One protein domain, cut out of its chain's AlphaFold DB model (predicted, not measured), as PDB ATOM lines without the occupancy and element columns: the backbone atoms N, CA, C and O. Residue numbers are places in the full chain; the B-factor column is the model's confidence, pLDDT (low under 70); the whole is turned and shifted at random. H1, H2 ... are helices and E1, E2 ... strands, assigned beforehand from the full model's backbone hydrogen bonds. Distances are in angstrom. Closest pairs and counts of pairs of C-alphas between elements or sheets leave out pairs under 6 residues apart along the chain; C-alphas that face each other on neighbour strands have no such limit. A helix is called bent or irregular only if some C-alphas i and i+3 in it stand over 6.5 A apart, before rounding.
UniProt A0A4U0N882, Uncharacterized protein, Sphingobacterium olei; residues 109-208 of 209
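AT A GLANCE: This is residues 109 to 208 of the 209 residues of an uncharacterized protein of Sphingobacterium olei (UniProt A0A4U0N882). What is the main picture? H1 lies near the middle, with H4 packed on it at a steep angle; the hairpin of E1 and E2, with E1 sharply bent, stands at the opposite end of the domain from H4. H3 and H5 lie away from the middle. What is it made of? The printed part has 100 residues, with H1 H2 H3 E1 E2 H4 H5 along the chain, an antiparallel sheet E1 - E2 and a mixed class, helices and strands. It is compact and rounded, with a radius of gyration of the C-alphas of 13.3 A and spans of 35 by 29 by 25 A.

IN THESE COORDINATES: Where are the first elements? H1, residues 109 to 119, is 15.2 A long from C-alpha 109 at (-34.019, -46.324, -46.699); H2 is residues 128 to 132 and H3 137 to 142. Where are the others? E1, 159 to 166, spans 17.0 A and bends by 79 degrees at residue 163; E2, 173 to 178, spans 16.1 A. H4 is 184 to 194, 15.3 A, and H5 is 196 to 206, 15.5 A, ending at C-alpha 206 (-18.331, -42.150, -35.951).

HOW THE PARTS SIT: What meets H1? H4 touches it, closest at the C-alphas of Gln 110 and Ala 190, 4.7 A, opposite ways at a steep tilt of 60 degrees. H2 only just touches it, with 3 pairs of C-alphas within 8 A, closest Ile 115 and Ile 131, 7.1 A; H5 is near it. How do the strands pair? In the hairpin, N 160 and O 177 are 2.9 A apart, within hydrogen-bond range; residues 125 to 126 pair antiparallel with 176 to 177 of E2. What of H3, and the helix backbones? H3 and H4 are apart; in H1 to H5 every O i to N i+4 pair is within hydrogen-bond range.

THE WHOLE: How far does it reach? The farthest C-alphas, Thr 170 and Asp 185, are 36.7 A apart. Are there cuts, long links or weak places? The printed part has no cut, H3 to E1 is a long link of 16 residues, and pLDDT is under 70 at residues 203 to 208.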
ATOM      1  N   ILE A 109     -33.596 -47.715 -46.785       90.50
ATOM      2  CA  ILE A 109     -34.019 -46.324 -46.699       90.50
ATOM      3  C   ILE A 109     -34.068 -45.849 -45.246       90.50
ATOM      4  O   ILE A 109     -33.676 -44.714 -44.989       90.50
ATOM      5  N   GLN A 110     -34.442 -46.706 -44.290       91.25
ATOM      6  CA  GLN A 110     -34.437 -46.339 -42.868       91.25
ATOM      7  C   GLN A 110     -33.016 -46.060 -42.374       91.25
ATOM      8  O   GLN A 110     -32.767 -45.039 -41.740       91.25
ATOM      9  N   PHE A 111     -32.052 -46.899 -42.756       91.31
ATOM     10  CA  PHE A 111     -30.639 -46.659 -42.452       91.31
ATOM     11  C   PHE A 111     -30.130 -45.371 -43.115       91.31
ATOM     12  O   PHE A 111     -29.447 -44.572 -42.480       91.31
ATOM     13  N   CYS A 112     -30.521 -45.118 -44.368       93.19
ATOM     14  CA  CYS A 112     -30.160 -43.888 -45.074       93.19
ATOM     15  C   CYS A 112     -30.730 -42.631 -44.400       93.19
ATOM     16  O   CYS A 112     -30.026 -41.630 -44.326       93.19
ATOM     17  N   ILE A 113     -31.964 -42.673 -43.882       94.44
ATOM     18  CA  ILE A 113     -32.571 -41.566 -43.120       94.44
ATOM     19  C   ILE A 113     -31.700 -41.206 -41.915       94.44
ATOM     20  O   ILE A 113     -31.417 -40.030 -41.689       94.44
ATOM     21  N   LEU A 114     -31.252 -42.210 -41.156       93.50
ATOM     22  CA  LEU A 114     -30.424 -41.997 -39.968       93.50
ATOM     23  C   LEU A 114     -29.051 -41.422 -40.329       93.50
ATOM     24  O   LEU A 114     -28.620 -40.453 -39.705       93.50
ATOM     25  N   ILE A 115     -28.407 -41.966 -41.367       93.88
ATOM     26  CA  ILE A 115     -27.108 -41.489 -41.863       93.88
ATOM     27  C   ILE A 115     -27.211 -40.035 -42.335       93.88
ATOM     28  O   ILE A 115     -26.431 -39.194 -41.892       93.88
ATOM     29  N   LEU A 116     -28.194 -39.726 -43.187       94.94
ATOM     30  CA  LEU A 116     -28.413 -38.376 -43.708       94.94
ATOM     31  C   LEU A 116     -28.688 -37.378 -42.584       94.94
ATOM     32  O   LEU A 116     -28.069 -36.323 -42.543       94.94
ATOM     33  N   ASN A 117     -29.565 -37.721 -41.640       94.25
ATOM     34  CA  ASN A 117     -29.891 -36.832 -40.528       94.25
ATOM     35  C   ASN A 117     -28.692 -36.558 -39.601       94.25
ATOM     36  O   ASN A 117     -28.628 -35.493 -38.992       94.25
ATOM     37  N   ARG A 118     -27.784 -37.527 -39.437       91.06
ATOM     38  CA  ARG A 118     -26.662 -37.426 -38.495       91.06
ATOM     39  C   ARG A 118     -25.433 -36.753 -39.100       91.06
ATOM     40  O   ARG A 118     -24.782 -35.977 -38.408       91.06
ATOM     41  N   HIS A 119     -25.112 -37.057 -40.356       93.12
ATOM     42  CA  HIS A 119     -23.822 -36.695 -40.954       93.12
ATOM     43  C   HIS A 119     -23.897 -35.607 -42.022       93.12
ATOM     44  O   HIS A 119     -22.852 -35.099 -42.412       93.12
ATOM     45  N   PHE A 120     -25.095 -35.240 -42.481       94.06
ATOM     46  CA  PHE A 120     -25.264 -34.304 -43.587       94.06
ATOM     47  C   PHE A 120     -26.138 -33.123 -43.175       94.06
ATOM     48  O   PHE A 120     -27.175 -33.264 -42.522       94.06
ATOM     49  N   LYS A 121     -25.709 -31.933 -43.575       94.88
ATOM     50  CA  LYS A 121     -26.461 -30.687 -43.470       94.88
ATOM     51  C   LYS A 121     -27.198 -30.417 -44.775       94.88
ATOM     52  O   LYS A 121     -26.922 -31.010 -45.817       94.88
ATOM     53  N   ILE A 122     -28.167 -29.506 -44.701       95.31
ATOM     54  CA  ILE A 122     -28.771 -28.954 -45.914       95.31
ATOM     55  C   ILE A 122     -27.644 -28.366 -46.766       95.31
ATOM     56  O   ILE A 122     -26.725 -27.748 -46.238       95.31
ATOM     57  N   ASP A 123     -27.753 -28.593 -48.065       94.88
ATOM     58  CA  ASP A 123     -26.802 -28.260 -49.111       94.88
ATOM     59  C   ASP A 123     -25.544 -29.129 -49.218       94.88
ATOM     60  O   ASP A 123     -24.797 -28.964 -50.185       94.88
ATOM     61  N   ASP A 124     -25.351 -30.112 -48.334       95.75
ATOM     62  CA  ASP A 124     -24.244 -31.055 -48.474       95.75
ATOM     63  C   ASP A 124     -24.448 -31.990 -49.672       95.75
ATOM     64  O   ASP A 124     -25.536 -32.536 -49.908       95.75
ATOM     65  N   ASN A 125     -23.353 -32.208 -50.400       95.50
ATOM     66  CA  ASN A 125     -23.277 -33.157 -51.499       95.50
ATOM     67  C   ASN A 125     -22.782 -34.520 -51.005       95.50
ATOM     68  O   ASN A 125     -21.871 -34.610 -50.183       95.50
ATOM     69  N   PHE A 126     -23.333 -35.595 -51.555       94.88
ATOM     70  CA  PHE A 126     -22.948 -36.960 -51.217       94.88
ATOM     71  C   PHE A 126     -23.107 -37.919 -52.394       94.88
ATOM     72  O   PHE A 126     -23.834 -37.662 -53.353       94.88
ATOM     73  N   THR A 127     -22.446 -39.071 -52.309       93.50
ATOM     74  CA  THR A 127     -22.632 -40.173 -53.261       93.50
ATOM     75  C   THR A 127     -23.064 -41.449 -52.569       93.50
ATOM     76  O   THR A 127     -22.985 -41.590 -51.349       93.50
ATOM     77  N   ASN A 128     -23.490 -42.429 -53.367       91.88
ATOM     78  CA  ASN A 128     -23.836 -43.751 -52.854       91.88
ATOM     79  C   ASN A 128     -22.674 -44.413 -52.105       91.88
ATOM     80  O   ASN A 128     -22.928 -45.120 -51.135       91.88
ATOM     81  N   SER A 129     -21.426 -44.212 -52.534       90.44
ATOM     82  CA  SER A 129     -20.277 -44.790 -51.832       90.44
ATOM     83  C   SER A 129     -19.992 -44.087 -50.514       90.44
ATOM     84  O   SER A 129     -19.675 -44.771 -49.545       90.44
ATOM     85  N   LEU A 130     -20.181 -42.765 -50.441       91.50
ATOM     86  CA  LEU A 130     -20.067 -42.031 -49.181       91.50
ATOM     87  C   LEU A 130     -21.150 -42.454 -48.180       91.50
ATOM     88  O   LEU A 130     -20.864 -42.664 -47.014       91.50
ATOM     89  N   ILE A 131     -22.393 -42.665 -48.619       92.94
ATOM     90  CA  ILE A 131     -23.436 -43.183 -47.717       92.94
ATOM     91  C   ILE A 131     -23.090 -44.592 -47.223       92.94
ATOM     92  O   ILE A 131     -23.248 -44.897 -46.043       92.94
ATOM     93  N   LYS A 132     -22.581 -45.452 -48.110       90.31
ATOM     94  CA  LYS A 132     -22.205 -46.825 -47.758       90.31
ATOM     95  C   LYS A 132     -20.999 -46.915 -46.831       90.31
ATOM     96  O   LYS A 132     -20.907 -47.895 -46.108       90.31
ATOM     97  N   SER A 133     -20.107 -45.923 -46.785       89.31
ATOM     98  CA  SER A 133     -18.997 -45.962 -45.822       89.31
ATOM     99  C   SER A 133     -19.461 -45.902 -44.364       89.31
ATOM    100  O   SER A 133     -18.704 -46.286 -43.480       89.31
ATOM    101  N   TYR A 134     -20.707 -45.486 -44.113       89.69
ATOM    102  CA  TYR A 134     -21.329 -45.532 -42.788       89.69
ATOM    103  C   TYR A 134     -21.984 -46.885 -42.463       89.69
ATOM    104  O   TYR A 134     -22.544 -47.050 -41.381       89.69
ATOM    105  N   PHE A 135     -21.960 -47.866 -43.371       87.69
ATOM    106  CA  PHE A 135     -22.550 -49.177 -43.109       87.69
ATOM    107  C   PHE A 135     -21.672 -49.999 -42.150       87.69
ATOM    108  O   PHE A 135     -20.436 -49.954 -42.159       87.69
ATOM    109  N   ASN A 136     -22.317 -50.783 -41.285       84.19
ATOM    110  CA  ASN A 136     -21.628 -51.849 -40.562       84.19
ATOM    111  C   ASN A 136     -21.384 -53.045 -41.505       84.19
ATOM    112  O   ASN A 136     -21.937 -53.109 -42.606       84.19
ATOM    113  N   ALA A 137     -20.542 -53.994 -41.084       80.31
ATOM    114  CA  ALA A 137     -20.182 -55.150 -41.916       80.31
ATOM    115  C   ALA A 137     -21.419 -55.950 -42.365       80.31
ATOM    116  O   ALA A 137     -21.458 -56.515 -43.460       80.31
ATOM    117  N   GLU A 138     -22.452 -55.958 -41.527       79.00
ATOM    118  CA  GLU A 138     -23.691 -56.668 -41.783       79.00
ATOM    119  C   GLU A 138     -24.546 -56.023 -42.888       79.00
ATOM    120  O   GLU A 138     -25.045 -56.715 -43.783       79.00
ATOM    121  N   LEU A 139     -24.698 -54.695 -42.870       81.31
ATOM    122  CA  LEU A 139     -25.362 -53.943 -43.937       81.31
ATOM    123  C   LEU A 139     -24.578 -53.998 -45.239       81.31
ATOM    124  O   LEU A 139     -25.176 -54.183 -46.300       81.31
ATOM    125  N   ASP A 140     -23.256 -53.876 -45.167       84.00
ATOM    126  CA  ASP A 140     -22.404 -53.959 -46.348       84.00
ATOM    127  C   ASP A 140     -22.599 -55.289 -47.077       84.00
ATOM    128  O   ASP A 140     -22.737 -55.323 -48.303       84.00
ATOM    129  N   LEU A 141     -22.724 -56.385 -46.325       81.38
ATOM    130  CA  LEU A 141     -23.042 -57.695 -46.879       81.38
ATOM    131  C   LEU A 141     -24.471 -57.748 -47.452       81.38
ATOM    132  O   LEU A 141     -24.667 -58.223 -48.573       81.38
ATOM    133  N   ALA A 142     -25.466 -57.222 -46.730       79.00
ATOM    134  CA  ALA A 142     -26.874 -57.237 -47.148       79.00
ATOM    135  C   ALA A 142     -27.162 -56.389 -48.407       79.00
ATOM    136  O   ALA A 142     -28.097 -56.682 -49.174       79.00
ATOM    137  N   PHE A 143     -26.358 -55.347 -48.641       80.00
ATOM    138  CA  PHE A 143     -26.519 -54.393 -49.741       80.00
ATOM    139  C   PHE A 143     -25.359 -54.376 -50.738       80.00
ATOM    140  O   PHE A 143     -25.295 -53.497 -51.609       80.00
ATOM    141  N   LYS A 144     -24.494 -55.393 -50.696       82.06
ATOM    142  CA  LYS A 144     -23.421 -55.581 -51.671       82.06
ATOM    143  C   LYS A 144     -23.977 -55.577 -53.097       82.06
ATOM    144  O   LYS A 144     -24.922 -56.291 -53.422       82.06
ATOM    145  N   GLY A 145     -23.407 -54.725 -53.950       78.12
ATOM    146  CA  GLY A 145     -23.818 -54.575 -55.351       78.12
ATOM    147  C   GLY A 145     -25.151 -53.849 -55.586       78.12
ATOM    148  O   GLY A 145     -25.469 -53.537 -56.731       78.12
ATOM    149  N   LYS A 146     -25.920 -53.511 -54.542       81.94
ATOM    150  CA  LYS A 146     -27.182 -52.768 -54.681       81.94
ATOM    151  C   LYS A 146     -26.916 -51.266 -54.733       81.94
ATOM    152  O   LYS A 146     -26.077 -50.756 -53.993       81.94
ATOM    153  N   SER A 147     -27.620 -50.543 -55.598       82.75
ATOM    154  CA  SER A 147     -27.570 -49.072 -55.634       82.75
ATOM    155  C   SER A 147     -28.724 -48.484 -54.829       82.75
ATOM    156  O   SER A 147     -29.821 -49.037 -54.852       82.75
ATOM    157  N   ILE A 148     -28.485 -47.361 -54.148       87.88
ATOM    158  CA  ILE A 148     -29.543 -46.609 -53.467       87.88
ATOM    159  C   ILE A 148     -30.238 -45.740 -54.519       87.88
ATOM    160  O   ILE A 148     -29.572 -45.046 -55.289       87.88
ATOM    161  N   GLN A 149     -31.565 -45.843 -54.589       87.19
ATOM    162  CA  GLN A 149     -32.411 -45.146 -55.561       87.19
ATOM    163  C   GLN A 149     -33.155 -44.004 -54.862       87.19
ATOM    164  O   GLN A 149     -34.293 -44.171 -54.423       87.19
ATOM    165  N   TRP A 150     -32.503 -42.849 -54.732       89.81
ATOM    166  CA  TRP A 150     -33.018 -41.705 -53.965       89.81
ATOM    167  C   TRP A 150     -34.328 -41.148 -54.531       89.81
ATOM    168  O   TRP A 150     -35.305 -40.984 -53.800       89.81
ATOM    169  N   ASN A 151     -34.389 -40.973 -55.852       79.50
ATOM    170  CA  ASN A 151     -35.534 -40.418 -56.581       79.50
ATOM    171  C   ASN A 151     -36.789 -41.311 -56.596       79.50
ATOM    172  O   ASN A 151     -37.870 -40.835 -56.927       79.50
ATOM    173  N   ARG A 152     -36.667 -42.598 -56.248       78.56
ATOM    174  CA  ARG A 152     -37.785 -43.562 -56.196       78.56
ATOM    175  C   ARG A 152     -38.164 -43.958 -54.769       78.56
ATOM    176  O   ARG A 152     -38.835 -44.966 -54.567       78.56
ATOM    177  N   SER A 153     -37.704 -43.197 -53.784       85.81
ATOM    178  CA  SER A 153     -37.915 -43.481 -52.368       85.81
ATOM    179  C   SER A 153     -38.680 -42.355 -51.679       85.81
ATOM    180  O   SER A 153     -38.847 -41.274 -52.239       85.81
ATOM    181  N   ILE A 154     -39.077 -42.584 -50.426       87.50
ATOM    182  CA  ILE A 154     -39.644 -41.544 -49.552       87.50
ATOM    183  C   ILE A 154     -38.685 -40.364 -49.308       87.50
ATOM    184  O   ILE A 154     -39.112 -39.327 -48.811       87.50
ATOM    185  N   LEU A 155     -37.403 -40.507 -49.670       92.06
ATOM    186  CA  LEU A 155     -36.394 -39.454 -49.584       92.06
ATOM    187  C   LEU A 155     -36.374 -38.522 -50.803       92.06
ATOM    188  O   LEU A 155     -35.692 -37.502 -50.755       92.06
ATOM    189  N   SER A 156     -37.112 -38.825 -51.878       93.25
ATOM    190  CA  SER A 156     -37.111 -38.003 -53.096       93.25
ATOM    191  C   SER A 156     -37.464 -36.521 -52.879       93.25
ATOM    192  O   SER A 156     -36.882 -35.693 -53.572       93.25
ATOM    193  N   PRO A 157     -38.313 -36.120 -51.906       95.00
ATOM    194  CA  PRO A 157     -38.571 -34.700 -51.648       95.00
ATOM    195  C   PRO A 157     -37.426 -33.968 -50.929       95.00
ATOM    196  O   PRO A 157     -37.495 -32.746 -50.776       95.00
ATOM    197  N   PHE A 158     -36.427 -34.706 -50.433       95.50
ATOM    198  CA  PHE A 158     -35.339 -34.210 -49.585       95.50
ATOM    199  C   PHE A 158     -33.973 -34.314 -50.257       95.50
ATOM    200  O   PHE A 158     -33.044 -33.632 -49.833       95.50
ATOM    201  N   VAL A 159     -33.848 -35.148 -51.290       95.50
ATOM    202  CA  VAL A 159     -32.596 -35.418 -51.997       95.50
ATOM    203  C   VAL A 159     -32.758 -35.103 -53.477       95.50
ATOM    204  O   VAL A 159     -33.662 -35.621 -54.130       95.50
ATOM    205  N   GLU A 160     -31.836 -34.314 -54.013       94.81
ATOM    206  CA  GLU A 160     -31.787 -33.930 -55.424       94.81
ATOM    207  C   GLU A 160     -30.595 -34.592 -56.137       94.81
ATOM    208  O   GLU A 160     -29.512 -34.709 -55.565       94.81
ATOM    209  N   ASP A 161     -30.784 -35.042 -57.383       93.25
ATOM    210  CA  ASP A 161     -29.675 -35.424 -58.274       93.25
ATOM    211  C   ASP A 161     -29.088 -34.137 -58.860       93.25
ATOM    212  O   ASP A 161     -29.774 -33.401 -59.567       93.25
ATOM    213  N   THR A 162     -27.816 -33.860 -58.571       93.12
ATOM    214  CA  THR A 162     -27.150 -32.639 -59.054       93.12
ATOM    215  C   THR A 162     -26.851 -32.682 -60.556       93.12
ATOM    216  O   THR A 162     -26.356 -31.703 -61.109       93.12
ATOM    217  N   ASN A 163     -27.101 -33.817 -61.223       91.06
ATOM    218  CA  ASN A 163     -26.707 -34.125 -62.599       91.06
ATOM    219  C   ASN A 163     -25.190 -34.067 -62.839       91.06
ATOM    220  O   ASN A 163     -24.736 -34.085 -63.984       91.06
ATOM    221  N   THR A 164     -24.394 -34.042 -61.769       92.81
ATOM    222  CA  THR A 164     -22.937 -34.116 -61.838       92.81
ATOM    223  C   THR A 164     -22.448 -35.502 -61.438       92.81
ATOM    224  O   THR A 164     -23.130 -36.271 -60.750       92.81
ATOM    225  N   THR A 165     -21.247 -35.844 -61.901       92.00
ATOM    226  CA  THR A 165     -20.576 -37.078 -61.498       92.00
ATOM    227  C   THR A 165     -19.204 -36.764 -60.932       92.00
ATOM    228  O   THR A 165     -18.523 -35.869 -61.429       92.00
ATOM    229  N   GLN A 166     -18.797 -37.511 -59.912       90.69
ATOM    230  CA  GLN A 166     -17.447 -37.468 -59.363       90.69
ATOM    231  C   GLN A 166     -16.718 -38.785 -59.627       90.69
ATOM    232  O   GLN A 166     -17.348 -39.834 -59.778       90.69
ATOM    233  N   SER A 167     -15.387 -38.742 -59.675       86.56
ATOM    234  CA  SER A 167     -14.574 -39.945 -59.857       86.56
ATOM    235  C   SER A 167     -14.683 -40.843 -58.620       86.56
ATOM    236  O   SER A 167     -14.293 -40.443 -57.524       86.56
ATOM    237  N   GLY A 168     -15.263 -42.033 -58.773       78.06
ATOM    238  CA  GLY A 168     -15.316 -43.048 -57.719       78.06
ATOM    239  C   GLY A 168     -14.139 -44.021 -57.806       78.06
ATOM    240  O   GLY A 168     -13.357 -43.997 -58.752       78.06
ATOM    241  N   LYS A 169     -14.031 -44.939 -56.835       74.56
ATOM    242  CA  LYS A 169     -12.912 -45.905 -56.766       74.56
ATOM    243  C   LYS A 169     -12.809 -46.833 -57.982       74.56
ATOM    244  O   LYS A 169     -11.716 -47.270 -58.319       74.56
ATOM    245  N   THR A 170     -13.937 -47.179 -58.603       78.00
ATOM    246  CA  THR A 170     -13.988 -48.106 -59.753       78.00
ATOM    247  C   THR A 170     -14.740 -47.553 -60.958       78.00
ATOM    248  O   THR A 170     -14.552 -48.040 -62.068       78.00
ATOM    249  N   LYS A 171     -15.607 -46.554 -60.760       82.75
ATOM    250  CA  LYS A 171     -16.383 -45.884 -61.809       82.75
ATOM    251  C   LYS A 171     -16.838 -44.513 -61.325       82.75
ATOM    252  O   LYS A 171     -16.930 -44.303 -60.117       82.75
ATOM    253  N   SER A 172     -17.181 -43.621 -62.249       87.81
ATOM    254  CA  SER A 172     -17.812 -42.346 -61.904       87.81
ATOM    255  C   SER A 172     -19.138 -42.566 -61.172       87.81
ATOM    256  O   SER A 172     -19.925 -43.459 -61.509       87.81
ATOM    257  N   GLU A 173     -19.387 -41.744 -60.162       90.75
ATOM    258  CA  GLU A 173     -20.557 -41.809 -59.296       90.75
ATOM    259  C   GLU A 173     -21.386 -40.544 -59.426       90.75
ATOM    260  O   GLU A 173     -20.844 -39.444 -59.450       90.75
ATOM    261  N   LYS A 174     -22.709 -40.703 -59.465       92.69
ATOM    262  CA  LYS A 174     -23.638 -39.577 -59.380       92.69
ATOM    263  C   LYS A 174     -23.527 -38.883 -58.029       92.69
ATOM    264  O   LYS A 174     -23.479 -39.566 -57.001       92.69
ATOM    265  N   VAL A 175     -23.551 -37.555 -58.062       94.19
ATOM    266  CA  VAL A 175     -23.567 -36.698 -56.876       94.19
ATOM    267  C   VAL A 175     -24.996 -36.254 -56.590       94.19
ATOM    268  O   VAL A 175     -25.695 -35.735 -57.464       94.19
ATOM    269  N   TYR A 176     -25.416 -36.452 -55.350       96.00
ATOM    270  CA  TYR A 176     -26.712 -36.044 -54.827       96.00
ATOM    271  C   TYR A 176     -26.527 -34.941 -53.794       96.00
ATOM    272  O   TYR A 176     -25.450 -34.820 -53.216       96.00
ATOM    273  N   LYS A 177     -27.580 -34.169 -53.547       96.38
ATOM    274  CA  LYS A 177     -27.579 -33.058 -52.598       96.38
ATOM    275  C   LYS A 177     -28.750 -33.168 -51.633       96.38
ATOM    276  O   LYS A 177     -29.873 -33.445 -52.059       96.38
ATOM    277  N   LEU A 178     -28.510 -32.943 -50.341       96.75
ATOM    278  CA  LEU A 178     -29.581 -32.856 -49.347       96.75
ATOM    279  C   LEU A 178     -30.203 -31.454 -49.400       96.75
ATOM    280  O   LEU A 178     -29.612 -30.488 -48.932       96.75
ATOM    281  N   ILE A 179     -31.402 -31.327 -49.961       96.12
ATOM    282  CA  ILE A 179     -32.050 -30.024 -50.197       96.12
ATOM    283  C   ILE A 179     -32.988 -29.593 -49.066       96.12
ATOM    284  O   ILE A 179     -33.370 -28.428 -48.979       96.12
ATOM    285  N   LYS A 180     -33.397 -30.522 -48.195       95.25
ATOM    286  CA  LYS A 180     -34.298 -30.245 -47.068       95.25
ATOM    287  C   LYS A 180     -33.917 -31.071 -45.852       95.25
ATOM    288  O   LYS A 180     -33.473 -32.210 -45.976       95.25
ATOM    289  N   LYS A 181     -34.176 -30.518 -44.666       94.00
ATOM    290  CA  LYS A 181     -34.047 -31.266 -43.414       94.00
ATOM    291  C   LYS A 181     -35.073 -32.398 -43.367       94.00
ATOM    292  O   LYS A 181     -36.235 -32.201 -43.724       94.00
ATOM    293  N   LEU A 182     -34.638 -33.560 -42.887       95.25
ATOM    294  CA  LEU A 182     -35.522 -34.699 -42.680       95.25
ATOM    295  C   LEU A 182     -36.476 -34.426 -41.498       95.25
ATOM    296  O   LEU A 182     -36.018 -33.976 -40.442       95.25
ATOM    297  N   PRO A 183     -37.787 -34.673 -41.655       95.38
ATOM    298  CA  PRO A 183     -38.768 -34.492 -40.592       95.38
ATOM    299  C   PRO A 183     -38.468 -35.366 -39.367       95.38
ATOM    300  O   PRO A 183     -38.010 -36.504 -39.489       95.38
ATOM    301  N   SER A 184     -38.731 -34.850 -38.165       93.12
ATOM    302  CA  SER A 184     -38.410 -35.547 -36.911       93.12
ATOM    303  C   SER A 184     -39.190 -36.851 -36.723       93.12
ATOM    304  O   SER A 184     -38.669 -37.800 -36.143       93.12
ATOM    305  N   ASP A 185     -40.422 -36.916 -37.221       93.00
ATOM    306  CA  ASP A 185     -41.262 -38.116 -37.259       93.00
ATOM    307  C   ASP A 185     -40.674 -39.196 -38.179       93.00
ATOM    308  O   ASP A 185     -40.625 -40.368 -37.801       93.00
ATOM    309  N   MET A 186     -40.139 -38.803 -39.341       93.12
ATOM    310  CA  MET A 186     -39.426 -39.707 -40.247       93.12
ATOM    311  C   MET A 186     -38.174 -40.290 -39.580       93.12
ATOM    312  O   MET A 186     -37.950 -41.498 -39.634       93.12
ATOM    313  N   VAL A 187     -37.388 -39.451 -38.901       93.19
ATOM    314  CA  VAL A 187     -36.191 -39.889 -38.164       93.19
ATOM    315  C   VAL A 187     -36.566 -40.817 -37.008       93.19
ATOM    316  O   VAL A 187     -35.922 -41.846 -36.818       93.19
ATOM    317  N   LYS A 188     -37.621 -40.493 -36.253       91.56
ATOM    318  CA  LYS A 188     -38.107 -41.327 -35.145       91.56
ATOM    319  C   LYS A 188     -38.507 -42.720 -35.630       91.56
ATOM    320  O   LYS A 188     -38.030 -43.710 -35.084       91.56
ATOM    321  N   LYS A 189     -39.298 -42.802 -36.701       88.56
ATOM    322  CA  LYS A 189     -39.719 -44.078 -37.291       88.56
ATOM    323  C   LYS A 189     -38.537 -44.904 -37.803       88.56
ATOM    324  O   LYS A 189     -38.526 -46.125 -37.651       88.56
ATOM    325  N   ALA A 190     -37.534 -44.247 -38.384       89.81
ATOM    326  CA  ALA A 190     -36.318 -44.921 -38.818       89.81
ATOM    327  C   ALA A 190     -35.555 -45.531 -37.633       89.81
ATOM    328  O   ALA A 190     -35.147 -46.686 -37.722       89.81
ATOM    329  N   LYS A 191     -35.438 -44.813 -36.504       89.12
ATOM    330  CA  LYS A 191     -34.832 -45.348 -35.269       89.12
ATOM    331  C   LYS A 191     -35.584 -46.573 -34.749       89.12
ATOM    332  O   LYS A 191     -34.961 -47.596 -34.494       89.12
ATOM    333  N   GLU A 192     -36.911 -46.489 -34.663       86.75
ATOM    334  CA  GLU A 192     -37.771 -47.601 -34.224       86.75
ATOM    335  C   GLU A 192     -37.642 -48.833 -35.133       86.75
ATOM    336  O   GLU A 192     -37.705 -49.963 -34.661       86.75
ATOM    337  N   THR A 193     -37.440 -48.625 -36.438       84.56
ATOM    338  CA  THR A 193     -37.332 -49.721 -37.413       84.56
ATOM    339  C   THR A 193     -35.948 -50.370 -37.423       84.56
ATOM    340  O   THR A 193     -35.831 -51.570 -37.669       84.56
ATOM    341  N   VAL A 194     -34.895 -49.579 -37.217       83.62
ATOM    342  CA  VAL A 194     -33.500 -50.035 -37.283       83.62
ATOM    343  C   VAL A 194     -33.050 -50.697 -35.975       83.62
ATOM    344  O   VAL A 194     -32.284 -51.656 -36.030       83.62
ATOM    345  N   GLY A 195     -33.574 -50.246 -34.832       80.94
ATOM    346  CA  GLY A 195     -33.237 -50.770 -33.507       80.94
ATOM    347  C   GLY A 195     -32.035 -50.071 -32.859       80.94
ATOM    348  O   GLY A 195     -31.179 -49.504 -33.541       80.94
ATOM    349  N   GLU A 196     -31.991 -50.098 -31.524       74.25
ATOM    350  CA  GLU A 196     -30.964 -49.418 -30.716       74.25
ATOM    351  C   GLU A 196     -29.568 -50.029 -30.879       74.25
ATOM    352  O   GLU A 196     -28.588 -49.291 -30.917       74.25
ATOM    353  N   ASP A 197     -29.473 -51.345 -31.076       74.75
ATOM    354  CA  ASP A 197     -28.191 -52.045 -31.234       74.75
ATOM    355  C   ASP A 197     -27.375 -51.490 -32.408       74.75
ATOM    356  O   ASP A 197     -26.190 -51.189 -32.278       74.75
ATOM    357  N   TRP A 198     -28.032 -51.267 -33.551       79.62
ATOM    358  CA  TRP A 198     -27.370 -50.697 -34.720       79.62
ATOM    359  C   TRP A 198     -26.976 -49.236 -34.511       79.62
ATOM    360  O   TRP A 198     -25.925 -48.801 -34.983       79.62
ATOM    361  N   LEU A 199     -27.826 -48.469 -33.818       75.50
ATOM    362  CA  LEU A 199     -27.521 -47.080 -33.493       75.50
ATOM    363  C   LEU A 199     -26.229 -47.014 -32.680       75.50
ATOM    364  O   LEU A 199     -25.344 -46.261 -33.071       75.50
ATOM    365  N   ASN A 200     -26.087 -47.851 -31.652       75.75
ATOM    366  CA  ASN A 200     -24.901 -47.904 -30.796       75.75
ATOM    367  C   ASN A 200     -23.623 -48.250 -31.589       75.75
ATOM    368  O   ASN A 200     -22.630 -47.530 -31.493       75.75
ATOM    369  N   GLU A 201     -23.661 -49.268 -32.458       72.69
ATOM    370  CA  GLU A 201     -22.519 -49.628 -33.323       72.69
ATOM    371  C   GLU A 201     -22.104 -48.493 -34.280       72.69
ATOM    372  O   GLU A 201     -20.926 -48.314 -34.611       72.69
ATOM    373  N   MET A 202     -23.077 -47.715 -34.758       72.44
ATOM    374  CA  MET A 202     -22.829 -46.565 -35.624       72.44
ATOM    375  C   MET A 202     -22.125 -45.420 -34.869       72.44
ATOM    376  O   MET A 202     -21.296 -44.709 -35.453       72.44
ATOM    377  N   GLU A 203     -22.433 -45.232 -33.581       65.50
ATOM    378  CA  GLU A 203     -21.808 -44.204 -32.735       65.50
ATOM    379  C   GLU A 203     -20.332 -44.492 -32.483       65.50
ATOM    380  O   GLU A 203     -19.505 -43.588 -32.598       65.50
ATOM    381  N   GLU A 204     -19.986 -45.755 -32.244       61.34
ATOM    382  CA  GLU A 204     -18.602 -46.183 -32.023       61.34
ATOM    383  C   GLU A 204     -17.721 -45.943 -33.259       61.34
ATOM    384  O   GLU A 204     -16.590 -45.471 -33.141       61.34
ATOM    385  N   LYS A 205     -18.251 -46.173 -34.468       57.59
ATOM    386  CA  LYS A 205     -17.527 -45.904 -35.723       57.59
ATOM    387  C   LYS A 205     -17.386 -44.420 -36.055       57.59
ATOM    388  O   LYS A 205     -16.402 -44.034 -36.683       57.59
ATOM    389  N   SER A 206     -18.349 -43.591 -35.659       53.34
ATOM    390  CA  SER A 206     -18.331 -42.150 -35.951       53.34
ATOM    391  C   SER A 206     -17.263 -41.390 -35.153       53.34
ATOM    392  O   SER A 206     -16.883 -40.299 -35.554       53.34
ATOM    393  N   ASN A 207     -16.758 -41.971 -34.060       46.78
ATOM    394  CA  ASN A 207     -15.658 -41.417 -33.260       46.78
ATOM    395  C   ASN A 207     -14.258 -41.782 -33.806       46.78
ATOM    396  O   ASN A 207     -13.246 -41.417 -33.207       46.78
ATOM    397  N   HIS A 208     -14.191 -42.519 -34.921       41.25
ATOM    398  CA  HIS A 208     -12.953 -43.021 -35.527       41.25
ATOM    399  C   HIS A 208     -12.786 -42.649 -37.016       41.25
ATOM    400  O   HIS A 208     -11.888 -43.176 -37.677       41.25
TER     401      HIS A 208